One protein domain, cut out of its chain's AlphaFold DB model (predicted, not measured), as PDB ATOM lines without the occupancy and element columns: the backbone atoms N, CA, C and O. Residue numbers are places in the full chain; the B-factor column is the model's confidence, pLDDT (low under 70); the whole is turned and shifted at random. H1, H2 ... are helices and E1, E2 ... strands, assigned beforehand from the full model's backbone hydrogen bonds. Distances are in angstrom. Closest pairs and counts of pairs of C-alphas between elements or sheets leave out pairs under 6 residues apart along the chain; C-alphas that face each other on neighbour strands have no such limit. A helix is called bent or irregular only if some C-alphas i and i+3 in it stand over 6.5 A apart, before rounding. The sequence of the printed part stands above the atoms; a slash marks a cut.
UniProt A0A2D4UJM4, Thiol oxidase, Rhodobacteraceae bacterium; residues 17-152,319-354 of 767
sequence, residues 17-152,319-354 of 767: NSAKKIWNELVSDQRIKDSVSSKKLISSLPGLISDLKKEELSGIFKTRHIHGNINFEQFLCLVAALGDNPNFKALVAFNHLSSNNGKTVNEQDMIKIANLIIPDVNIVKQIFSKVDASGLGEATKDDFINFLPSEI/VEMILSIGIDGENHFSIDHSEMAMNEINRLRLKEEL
ATOM      1  N   ASN A  17      22.610  21.229  42.940       82.50
ATOM      2  CA  ASN A  17      22.801  20.197  43.964       82.50
ATOM      3  C   ASN A  17      24.286  20.031  44.299       82.50
ATOM      4  O   ASN A  17      24.631  19.941  45.480       82.50
ATOM      5  N   SER A  18      25.162  20.069  43.290       82.00
ATOM      6  CA  SER A  18      26.616  20.114  43.494       82.00
ATOM      7  C   SER A  18      27.025  21.360  44.287       82.00
ATOM      8  O   SER A  18      27.702  21.230  45.310       82.00
ATOM      9  N   ALA A  19      26.510  22.541  43.925       84.25
ATOM     10  CA  ALA A  19      26.721  23.781  44.679       84.25
ATOM     11  C   ALA A  19      26.229  23.675  46.138       84.25
ATOM     12  O   ALA A  19      26.970  23.996  47.071       84.25
ATOM     13  N   LYS A  20      25.013  23.152  46.371       85.12
ATOM     14  CA  LYS A  20      24.470  22.920  47.726       85.12
ATOM     15  C   LYS A  20      25.309  21.935  48.541       85.12
ATOM     16  O   LYS A  20      25.472  22.129  49.745       85.12
ATOM     17  N   LYS A  21      25.856  20.886  47.921       83.50
ATOM     18  CA  LYS A  21      26.739  19.925  48.598       83.50
ATOM     19  C   LYS A  21      28.042  20.596  49.047       83.50
ATOM     20  O   LYS A  21      28.373  20.523  50.229       83.50
ATOM     21  N   ILE A  22      28.712  21.313  48.143       83.75
ATOM     22  CA  ILE A  22      29.943  22.070  48.434       83.75
ATOM     23  C   ILE A  22      29.694  23.104  49.546       83.75
ATOM     24  O   ILE A  22      30.482  23.207  50.487       83.75
ATOM     25  N   TRP A  23      28.567  23.822  49.498       85.25
ATOM     26  CA  TRP A  23      28.171  24.768  50.545       85.25
ATOM     27  C   TRP A  23      27.997  24.105  51.916       85.25
ATOM     28  O   TRP A  23      28.552  24.581  52.906       85.25
ATOM     29  N   ASN A  24      27.278  22.981  51.986       83.56
ATOM     30  CA  ASN A  24      27.068  22.251  53.238       83.56
ATOM     31  C   ASN A  24      28.394  21.770  53.857       83.56
ATOM     32  O   ASN A  24      28.566  21.852  55.076       83.56
ATOM     33  N   GLU A  25      29.350  21.331  53.035       82.06
ATOM     34  CA  GLU A  25      30.698  20.962  53.481       82.06
ATOM     35  C   GLU A  25      31.473  22.189  54.011       82.06
ATOM     36  O   GLU A  25      32.012  22.146  55.121       82.06
ATOM     37  N   LEU A  26      31.437  23.331  53.310       79.88
ATOM     38  CA  LEU A  26      32.042  24.599  53.758       79.88
ATOM     39  C   LEU A  26      31.433  25.148  55.060       79.88
ATOM     40  O   LEU A  26      32.146  25.750  55.873       79.88
ATOM     41  N   VAL A  27      30.134  24.946  55.269       80.94
ATOM     42  CA  VAL A  27      29.383  25.422  56.437       80.94
ATOM     43  C   VAL A  27      29.540  24.513  57.660       80.94
ATOM     44  O   VAL A  27      29.506  25.015  58.782       80.94
ATOM     45  N   SER A  28      29.748  23.206  57.472       67.75
ATOM     46  CA  SER A  28      29.694  22.195  58.545       67.75
ATOM     47  C   SER A  28      30.563  22.486  59.786       67.75
ATOM     48  O   SER A  28      30.139  22.185  60.902       67.75
ATOM     49  N   ASP A  29      31.720  23.140  59.622       59.75
ATOM     50  CA  ASP A  29      32.628  23.510  60.725       59.75
ATOM     51  C   ASP A  29      32.266  24.823  61.463       59.75
ATOM     52  O   ASP A  29      33.017  25.264  62.337       59.75
ATOM     53  N   GLN A  30      31.193  25.527  61.083       58.28
ATOM     54  CA  GLN A  30      30.922  26.893  61.551       58.28
ATOM     55  C   GLN A  30      29.786  27.003  62.581       58.28
ATOM     56  O   GLN A  30      28.852  26.209  62.632       58.28
ATOM     57  N   ARG A  31      29.864  28.050  63.420       54.62
ATOM     58  CA  ARG A  31      28.854  28.372  64.450       54.62
ATOM     59  C   ARG A  31      27.594  29.055  63.905       54.62
ATOM     60  O   ARG A  31      26.600  29.120  64.617       54.62
ATOM     61  N   ILE A  32      27.661  29.591  62.689       57.59
ATOM     62  CA  ILE A  32      26.563  30.235  61.960       57.59
ATOM     63  C   ILE A  32      26.434  29.449  60.657       57.59
ATOM     64  O   ILE A  32      27.455  29.206  60.012       57.59
ATOM     65  N   LYS A  33      25.223  29.005  60.304       62.78
ATOM     66  CA  LYS A  33      25.023  28.095  59.161       62.78
ATOM     67  C   LYS A  33      24.788  28.807  57.829       62.78
ATOM     68  O   LYS A  33      24.867  28.192  56.774       62.78
ATOM     69  N   ASP A  34      24.545  30.105  57.891       70.69
ATOM     70  CA  ASP A  34      23.920  30.853  56.800       70.69
ATOM     71  C   ASP A  34      24.933  31.740  56.048       70.69
ATOM     72  O   ASP A  34      24.578  32.457  55.118       70.69
ATOM     73  N   SER A  35      26.217  31.696  56.441       79.62
ATOM     74  CA  SER A  35      27.297  32.420  55.759       79.62
ATOM     75  C   SER A  35      28.683  31.781  55.940       79.62
ATOM     76  O   SER A  35      28.957  31.084  56.922       79.62
ATOM     77  N   VAL A  36      29.592  32.044  54.998       82.50
ATOM     78  CA  VAL A  36      30.984  31.569  55.013       82.50
ATOM     79  C   VAL A  36      31.936  32.750  54.853       82.50
ATOM     80  O   VAL A  36      31.790  33.561  53.942       82.50
ATOM     81  N   SER A  37      32.938  32.860  55.730       82.75
ATOM     82  CA  SER A  37      33.948  33.921  55.607       82.75
ATOM     83  C   SER A  37      34.731  33.818  54.292       82.75
ATOM     84  O   SER A  37      35.189  32.733  53.916       82.75
ATOM     85  N   SER A  38      34.953  34.961  53.639       79.06
ATOM     86  CA  SER A  38      35.779  35.116  52.428       79.06
ATOM     87  C   SER A  38      37.104  34.340  52.503       79.06
ATOM     88  O   SER A  38      37.473  33.593  51.596       79.06
ATOM     89  N   LYS A  39      37.784  34.438  53.650       79.25
ATOM     90  CA  LYS A  39      39.052  33.751  53.943       79.25
ATOM     91  C   LYS A  39      38.931  32.223  53.969       79.25
ATOM     92  O   LYS A  39      39.875  31.562  53.537       79.25
ATOM     93  N   LYS A  40      37.808  31.651  54.437       81.06
ATOM     94  CA  LYS A  40      37.587  30.192  54.375       81.06
ATOM     95  C   LYS A  40      37.385  29.750  52.927       81.06
ATOM     96  O   LYS A  40      38.068  28.822  52.506       81.06
ATOM     97  N   LEU A  41      36.551  30.452  52.154       81.50
ATOM     98  CA  LEU A  41      36.321  30.161  50.730       81.50
ATOM     99  C   LEU A  41      37.632  30.131  49.931       81.50
ATOM    100  O   LEU A  41      37.950  29.096  49.352       81.50
ATOM    101  N   ILE A  42      38.459  31.181  50.021       80.19
ATOM    102  CA  ILE A  42      39.795  31.230  49.387       80.19
ATOM    103  C   ILE A  42      40.697  30.056  49.829       80.19
ATOM    104  O   ILE A  42      41.553  29.597  49.074       80.19
ATOM    105  N   SER A  43      40.545  29.556  51.059       79.94
ATOM    106  CA  SER A  43      41.368  28.459  51.584       79.94
ATOM    107  C   SER A  43      40.865  27.047  51.262       79.94
ATOM    108  O   SER A  43      41.661  26.114  51.343       79.94
ATOM    109  N   SER A  44      39.577  26.883  50.946       80.69
ATOM    110  CA  SER A  44      38.901  25.576  50.911       80.69
ATOM    111  C   SER A  44      38.231  25.258  49.574       80.69
ATOM    112  O   SER A  44      38.252  24.101  49.168       80.69
ATOM    113  N   LEU A  45      37.674  26.248  48.867       80.38
ATOM    114  CA  LEU A  45      36.956  26.023  47.607       80.38
ATOM    115  C   LEU A  45      37.838  25.402  46.495       80.38
ATOM    116  O   LEU A  45      37.366  24.460  45.861       80.38
ATOM    117  N   PRO A  46      39.129  25.781  46.334       79.56
ATOM    118  CA  PRO A  46      40.069  25.115  45.412       79.56
ATOM    119  C   PRO A  46      40.396  23.644  45.740       79.56
ATOM    120  O   PRO A  46      41.146  23.004  45.013       79.56
ATOM    121  N   GLY A  47      39.919  23.116  46.875       72.56
ATOM    122  CA  GLY A  47      40.012  21.693  47.227       72.56
ATOM    123  C   GLY A  47      38.696  20.925  47.055       72.56
ATOM    124  O   GLY A  47      38.667  19.725  47.322       72.56
ATOM    125  N   LEU A  48      37.619  21.612  46.655       77.25
ATOM    126  CA  LEU A  48      36.265  21.066  46.510       77.25
ATOM    127  C   LEU A  48      35.745  21.169  45.069       77.25
ATOM    128  O   LEU A  48      34.999  20.291  44.648       77.25
ATOM    129  N   ILE A  49      36.158  22.197  44.320       76.25
ATOM    130  CA  ILE A  49      35.866  22.386  42.891       76.25
ATOM    131  C   ILE A  49      37.123  22.055  42.076       76.25
ATOM    132  O   ILE A  49      38.233  22.391  42.492       76.25
ATOM    133  N   SER A  50      36.962  21.378  40.937       66.94
ATOM    134  CA  SER A  50      38.060  21.085  40.007       66.94
ATOM    135  C   SER A  50      38.560  22.348  39.292       66.94
ATOM    136  O   SER A  50      37.804  23.290  39.084       66.94
ATOM    137  N   ASP A  51      39.846  22.364  38.929       66.94
ATOM    138  CA  ASP A  51      40.527  23.373  38.089       66.94
ATOM    139  C   ASP A  51      40.616  24.824  38.619       66.94
ATOM    140  O   ASP A  51      41.540  25.553  38.239       66.94
ATOM    141  N   LEU A  52      39.763  25.214  39.569       73.44
ATOM    142  CA  LEU A  52      39.758  26.511  40.249       73.44
ATOM    143  C   LEU A  52      41.029  26.741  41.081       73.44
ATOM    144  O   LEU A  52      41.312  25.997  42.025       73.44
ATOM    145  N   LYS A  53      41.770  27.824  40.811       75.88
ATOM    146  CA  LYS A  53      42.995  28.145  41.565       75.88
ATOM    147  C   LYS A  53      42.741  29.062  42.755       75.88
ATOM    148  O   LYS A  53      41.871  29.932  42.762       75.88
ATOM    149  N   LYS A  54      43.584  28.913  43.777       76.00
ATOM    150  CA  LYS A  54      43.543  29.743  44.984       76.00
ATOM    151  C   LYS A  54      43.938  31.191  44.706       76.00
ATOM    152  O   LYS A  54      43.358  32.111  45.277       76.00
ATOM    153  N   GLU A  55      44.924  31.383  43.844       69.75
ATOM    154  CA  GLU A  55      45.472  32.681  43.447       69.75
ATOM    155  C   GLU A  55      44.441  33.485  42.642       69.75
ATOM    156  O   GLU A  55      44.312  34.691  42.825       69.75
ATOM    157  N   GLU A  56      43.666  32.785  41.816       68.81
ATOM    158  CA  GLU A  56      42.567  33.282  40.986       68.81
ATOM    159  C   GLU A  56      41.363  33.697  41.841       68.81
ATOM    160  O   GLU A  56      40.977  34.866  41.835       68.81
ATOM    161  N   LEU A  57      40.865  32.799  42.701       76.81
ATOM    162  CA  LEU A  57      39.791  33.099  43.655       76.81
ATOM    163  C   LEU A  57      40.173  34.232  44.630       76.81
ATOM    164  O   LEU A  57      39.362  35.109  44.931       76.81
ATOM    165  N   SER A  58      41.430  34.259  45.090       70.19
ATOM    166  CA  SER A  58      41.966  35.356  45.907       70.19
ATOM    167  C   SER A  58      42.173  36.657  45.123       70.19
ATOM    168  O   SER A  58      42.269  37.713  45.751       70.19
ATOM    169  N   GLY A  59      42.275  36.596  43.794       66.19
ATOM    170  CA  GLY A  59      42.266  37.755  42.907       66.19
ATOM    171  C   GLY A  59      40.866  38.350  42.828       66.19
ATOM    172  O   GLY A  59      40.679  39.505  43.201       66.19
ATOM    173  N   ILE A  60      39.871  37.535  42.463       70.75
ATOM    174  CA  ILE A  60      38.456  37.931  42.347       70.75
ATOM    175  C   ILE A  60      37.966  38.609  43.634       70.75
ATOM    176  O   ILE A  60      37.437  39.715  43.585       70.75
ATOM    177  N   PHE A  61      38.212  37.998  44.799       73.88
ATOM    178  CA  PHE A  61      37.766  38.527  46.100       73.88
ATOM    179  C   PHE A  61      38.514  39.797  46.532       73.88
ATOM    180  O   PHE A  61      38.061  40.510  47.429       73.88
ATOM    181  N   LYS A  62      39.677  40.074  45.932       66.38
ATOM    182  CA  LYS A  62      40.419  41.317  46.148       66.38
ATOM    183  C   LYS A  62      39.905  42.429  45.232       66.38
ATOM    184  O   LYS A  62      39.805  43.552  45.711       66.38
ATOM    185  N   THR A  63      39.595  42.118  43.972       64.25
ATOM    186  CA  THR A  63      39.054  43.075  42.995       64.25
ATOM    187  C   THR A  63      37.634  43.503  43.371       64.25
ATOM    188  O   THR A  63      37.419  44.686  43.566       64.25
ATOM    189  N   ARG A  64      36.714  42.552  43.605       65.31
ATOM    190  CA  ARG A  64      35.310  42.802  44.015       65.31
ATOM    191  C   ARG A  64      35.131  43.200  45.494       65.31
ATOM    192  O   ARG A  64      34.081  42.986  46.089       65.31
ATOM    193  N   HIS A  65      36.194  43.654  46.162       64.81
ATOM    194  CA  HIS A  65      36.184  44.070  47.576       64.81
ATOM    195  C   HIS A  65      35.530  43.098  48.600       64.81
ATOM    196  O   HIS A  65      35.130  43.496  49.699       64.81
ATOM    197  N   ILE A  66      35.479  41.790  48.302       70.94
ATOM    198  CA  ILE A  66      34.725  40.788  49.078       70.94
ATOM    199  C   ILE A  66      35.477  40.387  50.357       70.94
ATOM    200  O   ILE A  66      36.147  39.356  50.448       70.94
ATOM    201  N   HIS A  67      35.398  41.243  51.374       66.25
ATOM    202  CA  HIS A  67      36.200  41.132  52.599       66.25
ATOM    203  C   HIS A  67      35.437  40.535  53.799       66.25
ATOM    204  O   HIS A  67      36.058  40.165  54.800       66.25
ATOM    205  N   GLY A  68      34.109  40.419  53.707       74.75
ATOM    206  CA  GLY A  68      33.221  39.944  54.776       74.75
ATOM    207  C   GLY A  68      32.959  38.432  54.782       74.75
ATOM    208  O   GLY A  68      33.805  37.623  54.378       74.75
ATOM    209  N   ASN A  69      31.764  38.064  55.249       81.44
ATOM    210  CA  ASN A  69      31.159  36.758  54.994       81.44
ATOM    211  C   ASN A  69      30.270  36.839  53.748       81.44
ATOM    212  O   ASN A  69      29.647  37.867  53.505       81.44
ATOM    213  N   ILE A  70      30.194  35.735  53.014       82.50
ATOM    214  CA  ILE A  70      29.358  35.534  51.827       82.50
ATOM    215  C   ILE A  70      28.176  34.643  52.239       82.50
ATOM    216  O   ILE A  70      28.379  33.718  53.032       82.50
ATOM    217  N   ASN A  71      26.958  34.915  51.763       86.44
ATOM    218  CA  ASN A  71      25.781  34.050  51.973       86.44
ATOM    219  C   ASN A  71      25.655  32.965  50.872       86.44
ATOM    220  O   ASN A  71      26.505  32.892  49.984       86.44
ATOM    221  N   PHE A  72      24.632  32.100  50.923       85.62
ATOM    222  CA  PHE A  72      24.487  31.032  49.918       85.62
ATOM    223  C   PHE A  72      24.209  31.563  48.501       85.62
ATOM    224  O   PHE A  72      24.785  31.038  47.554       85.62
ATOM    225  N   GLU A  73      23.404  32.615  48.341       82.25
ATOM    226  CA  GLU A  73      23.043  33.157  47.019       82.25
ATOM    227  C   GLU A  73      24.225  33.868  46.345       82.25
ATOM    228  O   GLU A  73      24.498  33.644  45.167       82.25
ATOM    229  N   GLN A  74      25.002  34.646  47.103       82.69
ATOM    230  CA  GLN A  74      26.250  35.243  46.615       82.69
ATOM    231  C   GLN A  74      27.290  34.171  46.256       82.69
ATOM    232  O   GLN A  74      28.018  34.304  45.274       82.69
ATOM    233  N   PHE A  75      27.359  33.087  47.039       87.19
ATOM    234  CA  PHE A  75      28.185  31.924  46.712       87.19
ATOM    235  C   PHE A  75      27.694  31.220  45.440       87.19
ATOM    236  O   PHE A  75      28.518  30.806  44.630       87.19
ATOM    237  N   LEU A  76      26.377  31.112  45.244       85.88
ATOM    238  CA  LEU A  76      25.769  30.493  44.073       85.88
ATOM    239  C   LEU A  76      26.064  31.300  42.798       85.88
ATOM    240  O   LEU A  76      26.515  30.721  41.812       85.88
ATOM    241  N   CYS A  77      25.915  32.629  42.845       82.75
ATOM    242  CA  CYS A  77      26.288  33.531  41.747       82.75
ATOM    243  C   CYS A  77      27.792  33.452  41.437       82.75
ATOM    244  O   CYS A  77      28.186  33.376  40.276       82.75
ATOM    245  N   LEU A  78      28.630  33.379  42.478       84.06
ATOM    246  CA  LEU A  78      30.077  33.208  42.346       84.06
ATOM    247  C   LEU A  78      30.448  31.900  41.635       84.06
ATOM    248  O   LEU A  78      31.268  31.938  40.722       84.06
ATOM    249  N   VAL A  79      29.889  30.751  42.034       84.94
ATOM    250  CA  VAL A  79      30.234  29.467  41.390       84.94
ATOM    251  C   VAL A  79      29.623  29.314  39.998       84.94
ATOM    252  O   VAL A  79      30.213  28.624  39.173       84.94
ATOM    253  N   ALA A  80      28.506  29.988  39.707       83.50
ATOM    254  CA  ALA A  80      27.945  30.055  38.358       83.50
ATOM    255  C   ALA A  80      28.834  30.879  37.408       83.50
ATOM    256  O   ALA A  80      29.180  30.397  36.336       83.50
ATOM    257  N   ALA A  81      29.292  32.066  37.825       79.50
ATOM    258  CA  ALA A  81      30.220  32.891  37.039       79.50
ATOM    259  C   ALA A  81      31.649  32.301  36.930       79.50
ATOM    260  O   ALA A  81      32.444  32.748  36.106       79.50
ATOM    261  N   LEU A  82      31.990  31.310  37.769       78.25
ATOM    262  CA  LEU A  82      33.252  30.555  37.718       78.25
ATOM    263  C   LEU A  82      33.216  29.331  36.789       78.25
ATOM    264  O   LEU A  82      34.277  28.773  36.521       78.25
ATOM    265  N   GLY A  83      32.035  28.874  36.362       71.69
ATOM    266  CA  GLY A  83      31.875  27.690  35.516       71.69
ATOM    267  C   GLY A  83      31.389  28.042  34.113       71.69
ATOM    268  O   GLY A  83      30.654  29.005  33.929       71.69
ATOM    269  N   ASP A  84      31.755  27.235  33.119       70.81
ATOM    270  CA  ASP A  84      31.429  27.517  31.714       70.81
ATOM    271  C   ASP A  84      29.985  27.134  31.305       70.81
ATOM    272  O   ASP A  84      29.531  27.538  30.245       70.81
ATOM    273  N   ASN A  85      29.225  26.406  32.142       78.69
ATOM    274  CA  ASN A  85      27.868  25.918  31.824       78.69
ATOM    275  C   ASN A  85      26.813  27.057  31.764       78.69
ATOM    276  O   ASN A  85      26.392  27.537  32.827       78.69
ATOM    277  N   PRO A  86      26.287  27.444  30.579       79.25
ATOM    278  CA  PRO A  86      25.351  28.563  30.465       79.25
ATOM    279  C   PRO A  86      23.971  28.244  31.054       79.25
ATOM    280  O   PRO A  86      23.358  29.122  31.656       79.25
ATOM    281  N   ASN A  87      23.520  26.985  31.017       82.94
ATOM    282  CA  ASN A  87      22.260  26.564  31.645       82.94
ATOM    283  C   ASN A  87      22.293  26.766  33.170       82.94
ATOM    284  O   ASN A  87      21.269  27.051  33.793       82.94
ATOM    285  N   PHE A  88      23.475  26.640  33.787       83.81
ATOM    286  CA  PHE A  88      23.669  26.932  35.207       83.81
ATOM    287  C   PHE A  88      23.772  28.442  35.472       83.81
ATOM    288  O   PHE A  88      23.149  28.920  36.421       83.81
ATOM    289  N   LYS A  89      24.461  29.206  34.608       87.94
ATOM    290  CA  LYS A  89      24.488  30.681  34.672       87.94
ATOM    291  C   LYS A  89      23.083  31.284  34.584       87.94
ATOM    292  O   LYS A  89      22.685  32.014  35.490       87.94
ATOM    293  N   ALA A  90      22.312  30.919  33.559       87.19
ATOM    294  CA  ALA A  90      20.948  31.396  33.341       87.19
ATOM    295  C   ALA A  90      20.005  31.012  34.490       87.19
ATOM    296  O   ALA A  90      19.270  31.865  34.981       87.19
ATOM    297  N   LEU A  91      20.081  29.775  35.002       87.44
ATOM    298  CA  LEU A  91      19.328  29.349  36.190       87.44
ATOM    299  C   LEU A  91      19.619  30.233  37.413       87.44
ATOM    300  O   LEU A  91      18.700  30.617  38.137       87.44
ATOM    301  N   VAL A  92      20.888  30.537  37.682       85.12
ATOM    302  CA  VAL A  92      21.266  31.318  38.866       85.12
ATOM    303  C   VAL A  92      20.917  32.799  38.694       85.12
ATOM    304  O   VAL A  92      20.368  33.390  39.623       85.12
ATOM    305  N   ALA A  93      21.118  33.368  37.501       86.19
ATOM    306  CA  ALA A  93      20.662  34.717  37.172       86.19
ATOM    307  C   ALA A  93      19.132  34.846  37.273       86.19
ATOM    308  O   ALA A  93      18.641  35.781  37.901       86.19
ATOM    309  N   PHE A  94      18.376  33.877  36.749       88.44
ATOM    310  CA  PHE A  94      16.916  33.825  36.858       88.44
ATOM    311  C   PHE A  94      16.449  33.832  38.319       88.44
ATOM    312  O   PHE A  94      15.620  34.659  38.699       88.44
ATOM    313  N   ASN A  95      17.020  32.964  39.164       85.19
ATOM    314  CA  ASN A  95      16.690  32.926  40.593       85.19
ATOM    315  C   ASN A  95      16.966  34.279  41.272       85.19
ATOM    316  O   ASN A  95      16.142  34.743  42.059       85.19
ATOM    317  N   HIS A  96      18.095  34.919  40.947       80.69
ATOM    318  CA  HIS A  96      18.493  36.210  41.514       80.69
ATOM    319  C   HIS A  96      17.617  37.383  41.039       80.69
ATOM    320  O   HIS A  96      17.381  38.323  41.796       80.69
ATOM    321  N   LEU A  97      17.128  37.325  39.798       81.50
ATOM    322  CA  LEU A  97      16.298  38.361  39.185       81.50
ATOM    323  C   LEU A  97      14.808  38.236  39.551       81.50
ATOM    324  O   LEU A  97      14.090  39.234  39.538       81.50
ATOM    325  N   SER A  98      14.341  37.025  39.868       81.12
ATOM    326  CA  SER A  98      12.916  36.719  40.034       81.12
ATOM    327  C   SER A  98      12.229  37.509  41.160       81.12
ATOM    328  O   SER A  98      12.552  37.390  42.344       81.12
ATOM    329  N   SER A  99      11.195  38.269  40.802       59.84
ATOM    330  CA  SER A  99      10.385  39.049  41.748       59.84
ATOM    331  C   SER A  99       9.322  38.216  42.484       59.84
ATOM    332  O   SER A  99       8.835  38.620  43.542       59.84
ATOM    333  N   ASN A 100       8.974  37.033  41.963       58.34
ATOM    334  CA  ASN A 100       7.769  36.286  42.343       58.34
ATOM    335  C   ASN A 100       8.078  34.930  43.026       58.34
ATOM    336  O   ASN A 100       7.685  33.861  42.555       58.34
ATOM    337  N   ASN A 101       8.829  34.957  44.138       60.16
ATOM    338  CA  ASN A 101       9.263  33.772  44.911       60.16
ATOM    339  C   ASN A 101       9.974  32.679  44.069       60.16
ATOM    340  O   ASN A 101       9.689  31.490  44.236       60.16
ATOM    341  N   GLY A 102      10.883  33.049  43.157       65.31
ATOM    342  CA  GLY A 102      11.647  32.070  42.365       65.31
ATOM    343  C   GLY A 102      10.910  31.466  41.165       65.31
ATOM    344  O   GLY A 102      11.356  30.442  40.653       65.31
ATOM    345  N   LYS A 103       9.763  32.024  40.747       78.75
ATOM    346  CA  LYS A 103       8.909  31.425  39.699       78.75
ATOM    347  C   LYS A 103       8.995  32.070  38.319       78.75
ATOM    348  O   LYS A 103       8.913  31.340  37.335       78.75
ATOM    349  N   THR A 104       9.120  33.392  38.255       86.06
ATOM    350  CA  THR A 104       9.060  34.187  37.018       86.06
ATOM    351  C   THR A 104       9.893  35.466  37.120       86.06
ATOM    352  O   THR A 104      10.197  35.938  38.220       86.06
ATOM    353  N   VAL A 105      10.248  36.012  35.955       85.25
ATOM    354  CA  VAL A 105      10.912  37.310  35.746       85.25
ATOM    355  C   VAL A 105      10.041  38.140  34.803       85.25
ATOM    356  O   VAL A 105       9.664  37.647  33.740       85.25
ATOM    357  N   ASN A 106       9.737  39.391  35.159       86.50
ATOM    358  CA  ASN A 106       8.976  40.303  34.293       86.50
ATOM    359  C   ASN A 106       9.888  41.282  33.521       86.50
ATOM    360  O   ASN A 106      11.071  41.439  33.831       86.50
ATOM    361  N   GLU A 107       9.316  41.984  32.535       85.88
ATOM    362  CA  GLU A 107      10.036  42.948  31.684       85.88
ATOM    363  C   GLU A 107      10.802  44.015  32.494       85.88
ATOM    364  O   GLU A 107      11.938  44.362  32.171       85.88
ATOM    365  N   GLN A 108      10.198  44.533  33.570       82.25
ATOM    366  CA  GLN A 108      10.771  45.604  34.387       82.25
ATOM    367  C   GLN A 108      11.924  45.109  35.268       82.25
ATOM    368  O   GLN A 108      12.887  45.853  35.467       82.25
ATOM    369  N   ASP A 109      11.868  43.862  35.749       81.88
ATOM    370  CA  ASP A 109      12.978  43.229  36.470       81.88
ATOM    371  C   ASP A 109      14.223  43.181  35.566       81.88
ATOM    372  O   ASP A 109      15.297  43.646  35.957       81.88
ATOM    373  N   MET A 110      14.068  42.702  34.324       82.50
ATOM    374  CA  MET A 110      15.160  42.612  33.348       82.50
ATOM    375  C   MET A 110      15.662  43.993  32.900       82.50
ATOM    376  O   MET A 110      16.868  44.239  32.942       82.50
ATOM    377  N   ILE A 111      14.764  44.927  32.556       81.38
ATOM    378  CA  ILE A 111      15.109  46.315  32.183       81.38
ATOM    379  C   ILE A 111      15.933  47.012  33.271       81.38
ATOM    380  O   ILE A 111      16.909  47.697  32.962       81.38
ATOM    381  N   LYS A 112      15.589  46.818  34.548       79.69
ATOM    382  CA  LYS A 112      16.290  47.429  35.688       79.69
ATOM    383  C   LYS A 112      17.783  47.076  35.737       79.69
ATOM    384  O   LYS A 112      18.568  47.905  36.197       79.69
ATOM    385  N   ILE A 113      18.171  45.879  35.289       74.00
ATOM    386  CA  ILE A 113      19.573  45.435  35.256       74.00
ATOM    387  C   ILE A 113      20.205  45.681  33.882       74.00
ATOM    388  O   ILE A 113      21.309  46.214  33.801       74.00
ATOM    389  N   ALA A 114      19.499  45.362  32.796       77.12
ATOM    390  CA  ALA A 114      20.001  45.512  31.434       77.12
ATOM    391  C   ALA A 114      20.315  46.974  31.065       77.12
ATOM    392  O   ALA A 114      21.317  47.228  30.401       77.12
ATOM    393  N   ASN A 115      19.549  47.950  31.570       74.44
ATOM    394  CA  ASN A 115      19.812  49.380  31.348       74.44
ATOM    395  C   ASN A 115      21.139  49.884  31.957       74.44
ATOM    396  O   ASN A 115      21.551  51.009  31.677       74.44
ATOM    397  N   LEU A 116      21.814  49.091  32.801       68.00
ATOM    398  CA  LEU A 116      23.161  49.406  33.295       68.00
ATOM    399  C   LEU A 116      24.236  49.207  32.215       68.00
ATOM    400  O   LEU A 116      25.341  49.734  32.349       68.00
ATOM    401  N   ILE A 117      23.916  48.440  31.168       65.19
ATOM    402  CA  ILE A 117      24.843  48.032  30.112       65.19
ATOM    403  C   ILE A 117      24.345  48.434  28.711       65.19
ATOM    404  O   ILE A 117      25.101  49.048  27.960       65.19
ATOM    405  N   ILE A 118      23.073  48.185  28.381       71.88
ATOM    406  CA  ILE A 118      22.439  48.525  27.097       71.88
ATOM    407  C   ILE A 118      21.711  49.877  27.242       71.88
ATOM    408  O   ILE A 118      20.755  49.962  28.012       71.88
ATOM    409  N   PRO A 119      22.117  50.949  26.526       69.31
ATOM    410  CA  PRO A 119      21.511  52.274  26.708       69.31
ATOM    411  C   PRO A 119      20.113  52.438  26.095       69.31
ATOM    412  O   PRO A 119      19.389  53.352  26.493       69.31
ATOM    413  N   ASP A 120      19.744  51.607  25.115       76.31
ATOM    414  CA  ASP A 120      18.426  51.647  24.478       76.31
ATOM    415  C   ASP A 120      17.502  50.563  25.051       76.31
ATOM    416  O   ASP A 120      17.646  49.368  24.788       76.31
ATOM    417  N   VAL A 121      16.506  51.013  25.814       76.94
ATOM    418  CA  VAL A 121      15.489  50.166  26.452       76.94
ATOM    419  C   VAL A 121      14.679  49.364  25.423       76.94
ATOM    420  O   VAL A 121      14.154  48.303  25.755       76.94
ATOM    421  N   ASN A 122      14.574  49.828  24.173       79.25
ATOM    422  CA  ASN A 122      13.828  49.123  23.129       79.25
ATOM    423  C   ASN A 122      14.501  47.801  22.732       79.25
ATOM    424  O   ASN A 122      13.796  46.813  22.542       79.25
ATOM    425  N   ILE A 123      15.839  47.750  22.718       78.44
ATOM    426  CA  ILE A 123      16.603  46.517  22.462       78.44
ATOM    427  C   ILE A 123      16.338  45.502  23.582       78.44
ATOM    428  O   ILE A 123      16.010  44.348  23.323       78.44
ATOM    429  N   VAL A 124      16.369  45.948  24.844       79.06
ATOM    430  CA  VAL A 124      16.053  45.089  26.001       79.06
ATOM    431  C   VAL A 124      14.624  44.538  25.921       79.06
ATOM    432  O   VAL A 124      14.396  43.368  26.224       79.06
ATOM    433  N   LYS A 125      13.660  45.357  25.480       83.25
ATOM    434  CA  LYS A 125      12.265  44.942  25.259       83.25
ATOM    435  C   LYS A 125      12.129  43.915  24.134       83.25
ATOM    436  O   LYS A 125      11.354  42.975  24.282       83.25
ATOM    437  N   GLN A 126      12.876  44.073  23.040       82.94
ATOM    438  CA  GLN A 126      12.903  43.111  21.934       82.94
ATOM    439  C   GLN A 126      13.428  41.752  22.410       82.94
ATOM    440  O   GLN A 126      12.704  40.764  22.275       82.94
ATOM    441  N   ILE A 127      14.583  41.730  23.089       84.56
ATOM    442  CA  ILE A 127      15.152  40.519  23.704       84.56
ATOM    443  C   ILE A 127      14.135  39.879  24.663       84.56
ATOM    444  O   ILE A 127      13.776  38.718  24.484       84.56
ATOM    445  N   PHE A 128      13.592  40.628  25.635       85.88
ATOM    446  CA  PHE A 128      12.620  40.077  26.593       85.88
ATOM    447  C   PHE A 128      11.366  39.511  25.902       85.88
ATOM    448  O   PHE A 128      10.854  38.478  26.324       85.88
ATOM    449  N   SER A 129      10.898  40.130  24.812       82.19
ATOM    450  CA  SER A 129       9.734  39.640  24.058       82.19
ATOM    451  C   SER A 129       9.966  38.318  23.317       82.19
ATOM    452  O   SER A 129       8.987  37.653  22.986       82.19
ATOM    453  N   LYS A 130      11.225  37.941  23.053       82.81
ATOM    454  CA  LYS A 130      11.612  36.625  22.516       82.81
ATOM    455  C   LYS A 130      11.955  35.626  23.630       82.81
ATOM    456  O   LYS A 130      11.575  34.464  23.519       82.81
ATOM    457  N   VAL A 131      12.584  36.084  24.723       84.88
ATOM    458  CA  VAL A 131      12.806  35.287  25.949       84.88
ATOM    459  C   VAL A 131      11.475  34.782  26.508       84.88
ATOM    460  O   VAL A 131      11.367  33.613  26.848       84.88
ATOM    461  N   ASP A 132      10.437  35.619  26.578       82.81
ATOM    462  CA  ASP A 132       9.076  35.182  26.901       82.81
ATOM    463  C   ASP A 132       8.413  34.501  25.690       82.81
ATOM    464  O   ASP A 132       7.505  35.032  25.047       82.81
ATOM    465  N   ALA A 133       8.840  33.269  25.408       78.12
ATOM    466  CA  ALA A 133       8.314  32.439  24.325       78.12
ATOM    467  C   ALA A 133       6.795  32.161  24.425       78.12
ATOM    468  O   ALA A 133       6.189  31.686  23.461       78.12
ATOM    469  N   SER A 134       6.176  32.456  25.577       70.31
ATOM    470  CA  SER A 134       4.743  32.310  25.861       70.31
ATOM    471  C   SER A 134       3.923  33.600  25.687       70.31
ATOM    472  O   SER A 134       2.684  33.559  25.680       70.31
ATOM    473  N   GLY A 135       4.600  34.745  25.582       70.19
ATOM    474  CA  GLY A 135       4.015  36.079  25.564       70.19
ATOM    475  C   GLY A 135       3.248  36.469  26.837       70.19
ATOM    476  O   GLY A 135       2.349  37.295  26.744       70.19
ATOM    477  N   LEU A 136       3.495  35.874  28.007       71.12
ATOM    478  CA  LEU A 136       2.772  36.190  29.254       71.12
ATOM    479  C   LEU A 136       3.114  37.548  29.899       71.12
ATOM    480  O   LEU A 136       2.436  37.945  30.845       71.12
ATOM    481  N   GLY A 137       4.137  38.257  29.422       75.81
ATOM    482  CA  GLY A 137       4.754  39.396  30.114       75.81
ATOM    483  C   GLY A 137       5.678  38.977  31.270       75.81
ATOM    484  O   GLY A 137       6.285  39.830  31.922       75.81
ATOM    485  N   GLU A 138       5.798  37.670  31.505       84.75
ATOM    486  CA  GLU A 138       6.600  37.019  32.537       84.75
ATOM    487  C   GLU A 138       7.251  35.764  31.940       84.75
ATOM    488  O   GLU A 138       6.556  34.810  31.592       84.75
ATOM    489  N   ALA A 139       8.583  35.740  31.868       85.38
ATOM    490  CA  ALA A 139       9.337  34.561  31.453       85.38
ATOM    491  C   ALA A 139       9.513  33.589  32.634       85.38
ATOM    492  O   ALA A 139       9.743  34.010  33.776       85.38
ATOM    493  N   THR A 140       9.436  32.282  32.372       88.06
ATOM    494  CA  THR A 140       9.742  31.235  33.359       88.06
ATOM    495  C   THR A 140      11.222  30.838  33.324       88.06
ATOM    496  O   THR A 140      11.980  31.242  32.443       88.06
ATOM    497  N   LYS A 141      11.636  29.996  34.281       86.31
ATOM    498  CA  LYS A 141      12.990  29.421  34.342       86.31
ATOM    499  C   LYS A 141      13.370  28.698  33.047       86.31
ATOM    500  O   LYS A 141      14.529  28.736  32.646       86.31
ATOM    501  N   ASP A 142      12.423  27.973  32.459       83.75
ATOM    502  CA  ASP A 142      12.694  27.125  31.300       83.75
ATOM    503  C   ASP A 142      12.763  27.973  30.027       83.75
ATOM    504  O   ASP A 142      13.648  27.749  29.211       83.75
ATOM    505  N   ASP A 143      11.957  29.035  29.920       84.44
ATOM    506  CA  ASP A 143      12.078  30.026  28.842       84.44
ATOM    507  C   ASP A 143      13.451  30.738  28.876       84.44
ATOM    508  O   ASP A 143      14.137  30.827  27.861       84.44
ATOM    509  N   PHE A 144      13.920  31.126  30.073       84.25
ATOM    510  CA  PHE A 144      15.258  31.705  30.305       84.25
ATOM    511  C   PHE A 144      16.434  30.785  29.926       84.25
ATOM    512  O   PHE A 144      17.559  31.262  29.782       84.25
ATOM    513  N   ILE A 145      16.199  29.473  29.824       85.00
ATOM    514  CA  ILE A 145      17.195  28.472  29.417       85.00
ATOM    515  C   ILE A 145      17.047  28.142  27.926       85.00
ATOM    516  O   ILE A 145      18.046  27.950  27.245       85.00
ATOM    517  N   ASN A 146      15.821  28.122  27.401       83.50
ATOM    518  CA  ASN A 146      15.541  27.838  25.993       83.50
ATOM    519  C   ASN A 146      15.944  28.988  25.047       83.50
ATOM    520  O   ASN A 146      16.129  28.738  23.864       83.50
ATOM    521  N   PHE A 147      16.104  30.221  25.553       86.44
ATOM    522  CA  PHE A 147      16.660  31.366  24.806       86.44
ATOM    523  C   PHE A 147      18.208  31.442  24.852       86.44
ATOM    524  O   PHE A 147      18.809  32.455  24.504       86.44
ATOM    525  N   LEU A 148      18.889  30.390  25.315       82.75
ATOM    526  CA  LEU A 148      20.341  30.271  25.164       82.75
ATOM    527  C   LEU A 148      20.677  29.748  23.753       82.75
ATOM    528  O   LEU A 148      19.925  28.922  23.232       82.75
ATOM    529  N   PRO A 149      21.799  30.179  23.140       74.94
ATOM    530  CA  PRO A 149      22.162  29.759  21.787       74.94
ATOM    531  C   PRO A 149      22.311  28.234  21.700       74.94
ATOM    532  O   PRO A 149      22.956  27.598  22.539       74.94
ATOM    533  N   SER A 150      21.673  27.647  20.684       52.75
ATOM    534  CA  SER A 150      21.473  26.198  20.544       52.75
ATOM    535  C   SER A 150      22.736  25.433  20.141       52.75
ATOM    536  O   SER A 150      22.906  24.281  20.544       52.75
ATOM    537  N   GLU A 151      23.651  26.083  19.423       52.12
ATOM    538  CA  GLU A 151      25.061  25.706  19.403       52.12
ATOM    539  C   GLU A 151      25.834  26.669  20.308       52.12
ATOM    540  O   GLU A 151      25.968  27.853  19.997       52.12
ATOM    541  N   ILE A 152      26.413  26.160  21.401       45.88
ATOM    542  CA  ILE A 152      27.438  26.882  22.172       45.88
ATOM    543  C   ILE A 152      28.741  26.809  21.367       45.88
ATOM    544  O   ILE A 152      29.716  26.160  21.746       45.88
ATOM    545  N   VAL A 319      22.812  38.247  31.599       83.75
ATOM    546  CA  VAL A 319      22.987  37.142  32.564       83.75
ATOM    547  C   VAL A 319      24.258  37.331  33.401       83.75
ATOM    548  O   VAL A 319      24.189  37.276  34.629       83.75
ATOM    549  N   GLU A 320      25.401  37.630  32.782       78.56
ATOM    550  CA  GLU A 320      26.663  37.869  33.500       78.56
ATOM    551  C   GLU A 320      26.635  39.147  34.359       78.56
ATOM    552  O   GLU A 320      27.210  39.176  35.452       78.56
ATOM    553  N   MET A 321      25.913  40.194  33.939       76.81
ATOM    554  CA  MET A 321      25.701  41.388  34.769       76.81
ATOM    555  C   MET A 321      24.846  41.076  36.011       76.81
ATOM    556  O   MET A 321      25.195  41.498  37.117       76.81
ATOM    557  N   ILE A 322      23.781  40.276  35.868       80.19
ATOM    558  CA  ILE A 322      22.969  39.796  37.001       80.19
ATOM    559  C   ILE A 322      23.833  38.969  37.966       80.19
ATOM    560  O   ILE A 322      23.784  39.199  39.176       80.19
ATOM    561  N   LEU A 323      24.662  38.051  37.452       80.56
ATOM    562  CA  LEU A 323      25.576  37.254  38.279       80.56
ATOM    563  C   LEU A 323      26.614  38.123  39.002       80.56
ATOM    564  O   LEU A 323      26.894  37.861  40.171       80.56
ATOM    565  N   SER A 324      27.158  39.170  38.366       76.62
ATOM    566  CA  SER A 324      28.074  40.102  39.041       76.62
ATOM    567  C   SER A 324      27.399  40.795  40.221       76.62
ATOM    568  O   SER A 324      27.896  40.716  41.342       76.62
ATOM    569  N   ILE A 325      26.236  41.413  39.993       74.31
ATOM    570  CA  ILE A 325      25.476  42.111  41.041       74.31
ATOM    571  C   ILE A 325      25.118  41.143  42.182       74.31
ATOM    572  O   ILE A 325      25.229  41.499  43.357       74.31
ATOM    573  N   GLY A 326      24.777  39.893  41.848       75.81
ATOM    574  CA  GLY A 326      24.488  38.846  42.823       75.81
ATOM    575  C   GLY A 326      25.687  38.381  43.653       75.81
ATOM    576  O   GLY A 326      25.495  37.971  44.797       75.81
ATOM    577  N   ILE A 327      26.920  38.485  43.145       77.50
ATOM    578  CA  ILE A 327      28.150  38.257  43.927       77.50
ATOM    579  C   ILE A 327      28.360  39.401  44.929       77.50
ATOM    580  O   ILE A 327      28.598  39.158  46.118       77.50
ATOM    581  N   ASP A 328      28.250  40.640  44.453       70.88
ATOM    582  CA  ASP A 328      28.646  41.846  45.189       70.88
ATOM    583  C   ASP A 328      27.616  42.228  46.283       70.88
ATOM    584  O   ASP A 328      27.973  42.703  47.371       70.88
ATOM    585  N   GLY A 329      26.334  41.918  46.049       68.19
ATOM    586  CA  GLY A 329      25.242  42.058  47.014       68.19
ATOM    587  C   GLY A 329      24.945  43.513  47.398       68.19
ATOM    588  O   GLY A 329      25.085  44.435  46.597       68.19
ATOM    589  N   GLU A 330      24.551  43.753  48.654       56.84
ATOM    590  CA  GLU A 330      24.179  45.098  49.135       56.84
ATOM    591  C   GLU A 330      25.316  46.145  49.021       56.84
ATOM    592  O   GLU A 330      25.052  47.348  49.044       56.84
ATOM    593  N   ASN A 331      26.576  45.726  48.839       51.06
ATOM    594  CA  ASN A 331      27.753  46.610  48.815       51.06
ATOM    595  C   ASN A 331      28.061  47.264  47.450       51.06
ATOM    596  O   ASN A 331      29.086  47.930  47.329       51.06
ATOM    597  N   HIS A 332      27.165  47.145  46.466       52.38
ATOM    598  CA  HIS A 332      27.218  47.681  45.088       52.38
ATOM    599  C   HIS A 332      27.639  49.162  44.849       52.38
ATOM    600  O   HIS A 332      27.631  49.617  43.708       52.38
ATOM    601  N   PHE A 333      28.025  49.929  45.876       40.97
ATOM    602  CA  PHE A 333      28.480  51.325  45.776       40.97
ATOM    603  C   PHE A 333      29.956  51.567  46.169       40.97
ATOM    604  O   PHE A 333      30.393  52.719  46.166       40.97
ATOM    605  N   SER A 334      30.750  50.539  46.498       47.84
ATOM    606  CA  SER A 334      32.174  50.695  46.861       47.84
ATOM    607  C   SER A 334      33.144  50.438  45.695       47.84
ATOM    608  O   SER A 334      34.003  49.569  45.804       47.84
ATOM    609  N   ILE A 335      32.995  51.184  44.593       41.31
ATOM    610  CA  ILE A 335      33.721  50.942  43.331       41.31
ATOM    611  C   ILE A 335      35.156  51.506  43.358       41.31
ATOM    612  O   ILE A 335      35.348  52.691  43.648       41.31
ATOM    613  N   ASP A 336      36.150  50.695  42.976       43.31
ATOM    614  CA  ASP A 336      37.550  51.116  42.756       43.31
ATOM    615  C   ASP A 336      37.899  51.348  41.266       43.31
ATOM    616  O   ASP A 336      37.256  50.844  40.342       43.31
ATOM    617  N   HIS A 337      38.986  52.083  41.007       35.81
ATOM    618  CA  HIS A 337      39.541  52.289  39.668       35.81
ATOM    619  C   HIS A 337      39.916  50.988  38.929       35.81
ATOM    620  O   HIS A 337      39.944  50.985  37.697       35.81
ATOM    621  N   SER A 338      40.198  49.885  39.633       39.97
ATOM    622  CA  SER A 338      40.436  48.580  38.998       39.97
ATOM    623  C   SER A 338      39.151  47.909  38.491       39.97
ATOM    624  O   SER A 338      39.161  47.336  37.401       39.97
ATOM    625  N   GLU A 339      38.031  48.059  39.198       42.94
ATOM    626  CA  GLU A 339      36.709  47.629  38.721       42.94
ATOM    627  C   GLU A 339      36.223  48.517  37.573       42.94
ATOM    628  O   GLU A 339      35.704  48.001  36.584       42.94
ATOM    629  N   MET A 340      36.479  49.834  37.633       37.84
ATOM    630  CA  MET A 340      36.235  50.729  36.495       37.84
ATOM    631  C   MET A 340      36.953  50.256  35.226       37.84
ATOM    632  O   MET A 340      36.376  50.352  34.153       37.84
ATOM    633  N   ALA A 341      38.182  49.735  35.320       38.25
ATOM    634  CA  ALA A 341      38.912  49.244  34.149       38.25
ATOM    635  C   ALA A 341      38.297  47.957  33.564       38.25
ATOM    636  O   ALA A 341      38.213  47.824  32.345       38.25
ATOM    637  N   MET A 342      37.836  47.034  34.415       42.78
ATOM    638  CA  MET A 342      37.172  45.799  33.976       42.78
ATOM    639  C   MET A 342      35.799  46.097  33.355       42.78
ATOM    640  O   MET A 342      35.490  45.630  32.260       42.78
ATOM    641  N   ASN A 343      35.011  46.950  34.015       46.88
ATOM    642  CA  ASN A 343      33.712  47.397  33.523       46.88
ATOM    643  C   ASN A 343      33.844  48.267  32.265       46.88
ATOM    644  O   ASN A 343      32.987  48.177  31.397       46.88
ATOM    645  N   GLU A 344      34.917  49.047  32.104       45.53
ATOM    646  CA  GLU A 344      35.193  49.784  30.864       45.53
ATOM    647  C   GLU A 344      35.563  48.843  29.711       45.53
ATOM    648  O   GLU A 344      35.050  49.031  28.615       45.53
ATOM    649  N   ILE A 345      36.374  47.797  29.929       47.72
ATOM    650  CA  ILE A 345      36.648  46.774  28.898       47.72
ATOM    651  C   ILE A 345      35.349  46.077  28.472       47.72
ATOM    652  O   ILE A 345      35.081  45.941  27.279       47.72
ATOM    653  N   ASN A 346      34.516  45.695  29.438       50.38
ATOM    654  CA  ASN A 346      33.221  45.064  29.191       50.38
ATOM    655  C   ASN A 346      32.246  46.005  28.458       50.38
ATOM    656  O   ASN A 346      31.602  45.600  27.497       50.38
ATOM    657  N   ARG A 347      32.198  47.286  28.842       56.41
ATOM    658  CA  ARG A 347      31.407  48.334  28.174       56.41
ATOM    659  C   ARG A 347      31.941  48.680  26.781       56.41
ATOM    660  O   ARG A 347      31.171  49.132  25.939       56.41
ATOM    661  N   LEU A 348      33.240  48.508  26.529       51.41
ATOM    662  CA  LEU A 348      33.846  48.693  25.210       51.41
ATOM    663  C   LEU A 348      33.511  47.528  24.274       51.41
ATOM    664  O   LEU A 348      33.091  47.809  23.159       51.41
ATOM    665  N   ARG A 349      33.581  46.272  24.742       59.03
ATOM    666  CA  ARG A 349      33.106  45.086  23.996       59.03
ATOM    667  C   ARG A 349      31.632  45.209  23.620       59.03
ATOM    668  O   ARG A 349      31.301  45.215  22.443       59.03
ATOM    669  N   LEU A 350      30.780  45.503  24.600       58.72
ATOM    670  CA  LEU A 350      29.355  45.740  24.375       58.72
ATOM    671  C   LEU A 350      29.083  46.916  23.421       58.72
ATOM    672  O   LEU A 350      28.077  46.948  22.720       58.72
ATOM    673  N   LYS A 351      29.977  47.907  23.367       60.06
ATOM    674  CA  LYS A 351      29.900  49.006  22.398       60.06
ATOM    675  C   LYS A 351      30.386  48.590  21.001       60.06
ATOM    676  O   LYS A 351      29.960  49.206  20.028       60.06
ATOM    677  N   GLU A 352      31.259  47.597  20.887       61.00
ATOM    678  CA  GLU A 352      31.630  46.966  19.617       61.00
ATOM    679  C   GLU A 352      30.466  46.093  19.110       61.00
ATOM    680  O   GLU A 352      30.020  46.329  17.991       61.00
ATOM    681  N   GLU A 353      29.873  45.252  19.969       60.38
ATOM    682  CA  GLU A 353      28.641  44.466  19.732       60.38
ATOM    683  C   GLU A 353      27.472  45.363  19.267       60.38
ATOM    684  O   GLU A 353      26.967  45.230  18.153       60.38
ATOM    685  N   LEU A 354      27.103  46.387  20.051       63.62
ATOM    686  CA  LEU A 354      26.067  47.363  19.670       63.62
ATOM    687  C   LEU A 354      26.437  48.171  18.412       63.62
ATOM    688  O   LEU A 354      25.553  48.693  17.735       63.62
TER     689      LEU A 354
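Overview. This is residues 17 to 152 and 319 to 354 of the 767 residues of the protein "Thiol oxidase" of Rhodobacteraceae bacterium (UniProt A0A2D4UJM4). Two end groups of short helices, each with a small pair of strands, are joined through a middle of three helices, H4, H5 and H9, packed as a bundle. H1, H2, H3 and the pair E1 and E2 make the group at one end; H6, H7, H8 and the pair E3 and E4 make the group at the other. The longest helix, H10, runs past one side of this body and touches no other helix. The printed part has 172 residues with ten named helices and four named strands, in the order H1 E1 H2 H3 E2 H4 H5 E3 H6 H7 E4 H8 H9 H10; the strands form two antiparallel sheets of two, and the class is mostly helix. The whole is compact, with a radius of gyration of the C-alphas of 17.0 A and spans of 47 by 35 by 31 A.

Along the chain. H1, residues 17 to 27, begins with C-alpha 17 at (22.801, 20.197, 43.964) and is 15.0 A long from first to last C-alpha. E1, residues 35 to 37, is followed at once by H2, residues 38 to 47, and then come H3, residues 54 to 63, and E2, residues 69 to 71. H4, residues 72 to 81, follows E2 with no residue between, and H5, residues 86 to 97, is 15.9 A long. E3, residues 104 to 106, is followed at once by H6, residues 107 to 114. H7, residues 121 to 131, is 15.1 A long; E4 is residues 138 to 140 and H8 residues 143 to 146. After the cut, H9, residues 319 to 331, begins with C-alpha 319 at (22.987, 37.142, 32.564) and is 19.4 A long. H10, residues 337 to 354, is 24.6 A long and ends with C-alpha 354 at (26.067, 47.363, 19.670). H2 and H9 are irregular: C-alphas 43 and 46 are 7.1 A apart, and C-alphas 327 and 330 are 9.5 A apart.

Arrangement. H4, H5 and H9 form a bundle, three helices that touch one another. H4 and H5 are a helical hairpin, opposite ways at 36 degrees, a tilt only just steep; their closest C-alphas, of Ala 80 and Lys 89, are 5.1 A apart. H9 touches H4, with the C-alphas of Gln 74 and Ile 327 closest at 4.5 A, and H5, with those of Ala 93 and Ile 322 closest at 5.6 A. H1 only just touches H4, with 3 pairs of C-alphas within 8 A, the closest those of Ala 19 and Leu 76 at 6.8 A. H2 and H3 are a helical hairpin at a shallow tilt of 30 degrees, with the C-alphas of Pro 46 and Lys 54 closest at 5.8 A. E1 and E2 are antiparallel, with N 36 and O 70 at 2.9 A, within hydrogen-bond range. H5 touches H8, with the C-alphas of Asn 87 and Ile 145 closest at 5.9 A. H6 touches H7 at a steep tilt of 61 degrees, with the C-alphas of Ile 111 and Val 124 closest at 6.4 A. E3 and E4 are antiparallel, with N 139 and O 105 at 2.9 A, within hydrogen-bond range. H10 is close to H3 but not clearly touching it: the C-alphas of Thr 63 and Glu 339 are closest, at 6.7 A. Every O i to N i+4 pair is within hydrogen-bond range in H1, H4, H5, H7 and H10; in H2 it is 4 of 6, in H3 5 of 6, in H6 3 of 4 and in H9 7 of 9, and H8 is too short for such a pair.

Size, cuts and confidence. The C-alphas farthest apart, of Asp 29 and Asn 122, are 49.2 A apart. Residues 153 to 318 are not printed, and C-alphas 152 and 319 are 15.3 A apart across this cut. Of the links that are printed whole, none is long. The mean pLDDT of the printed part is 73.2; 52 residues are under 70, among them residues 28 to 33 and 329 to 354, and H10 has a mean of 50.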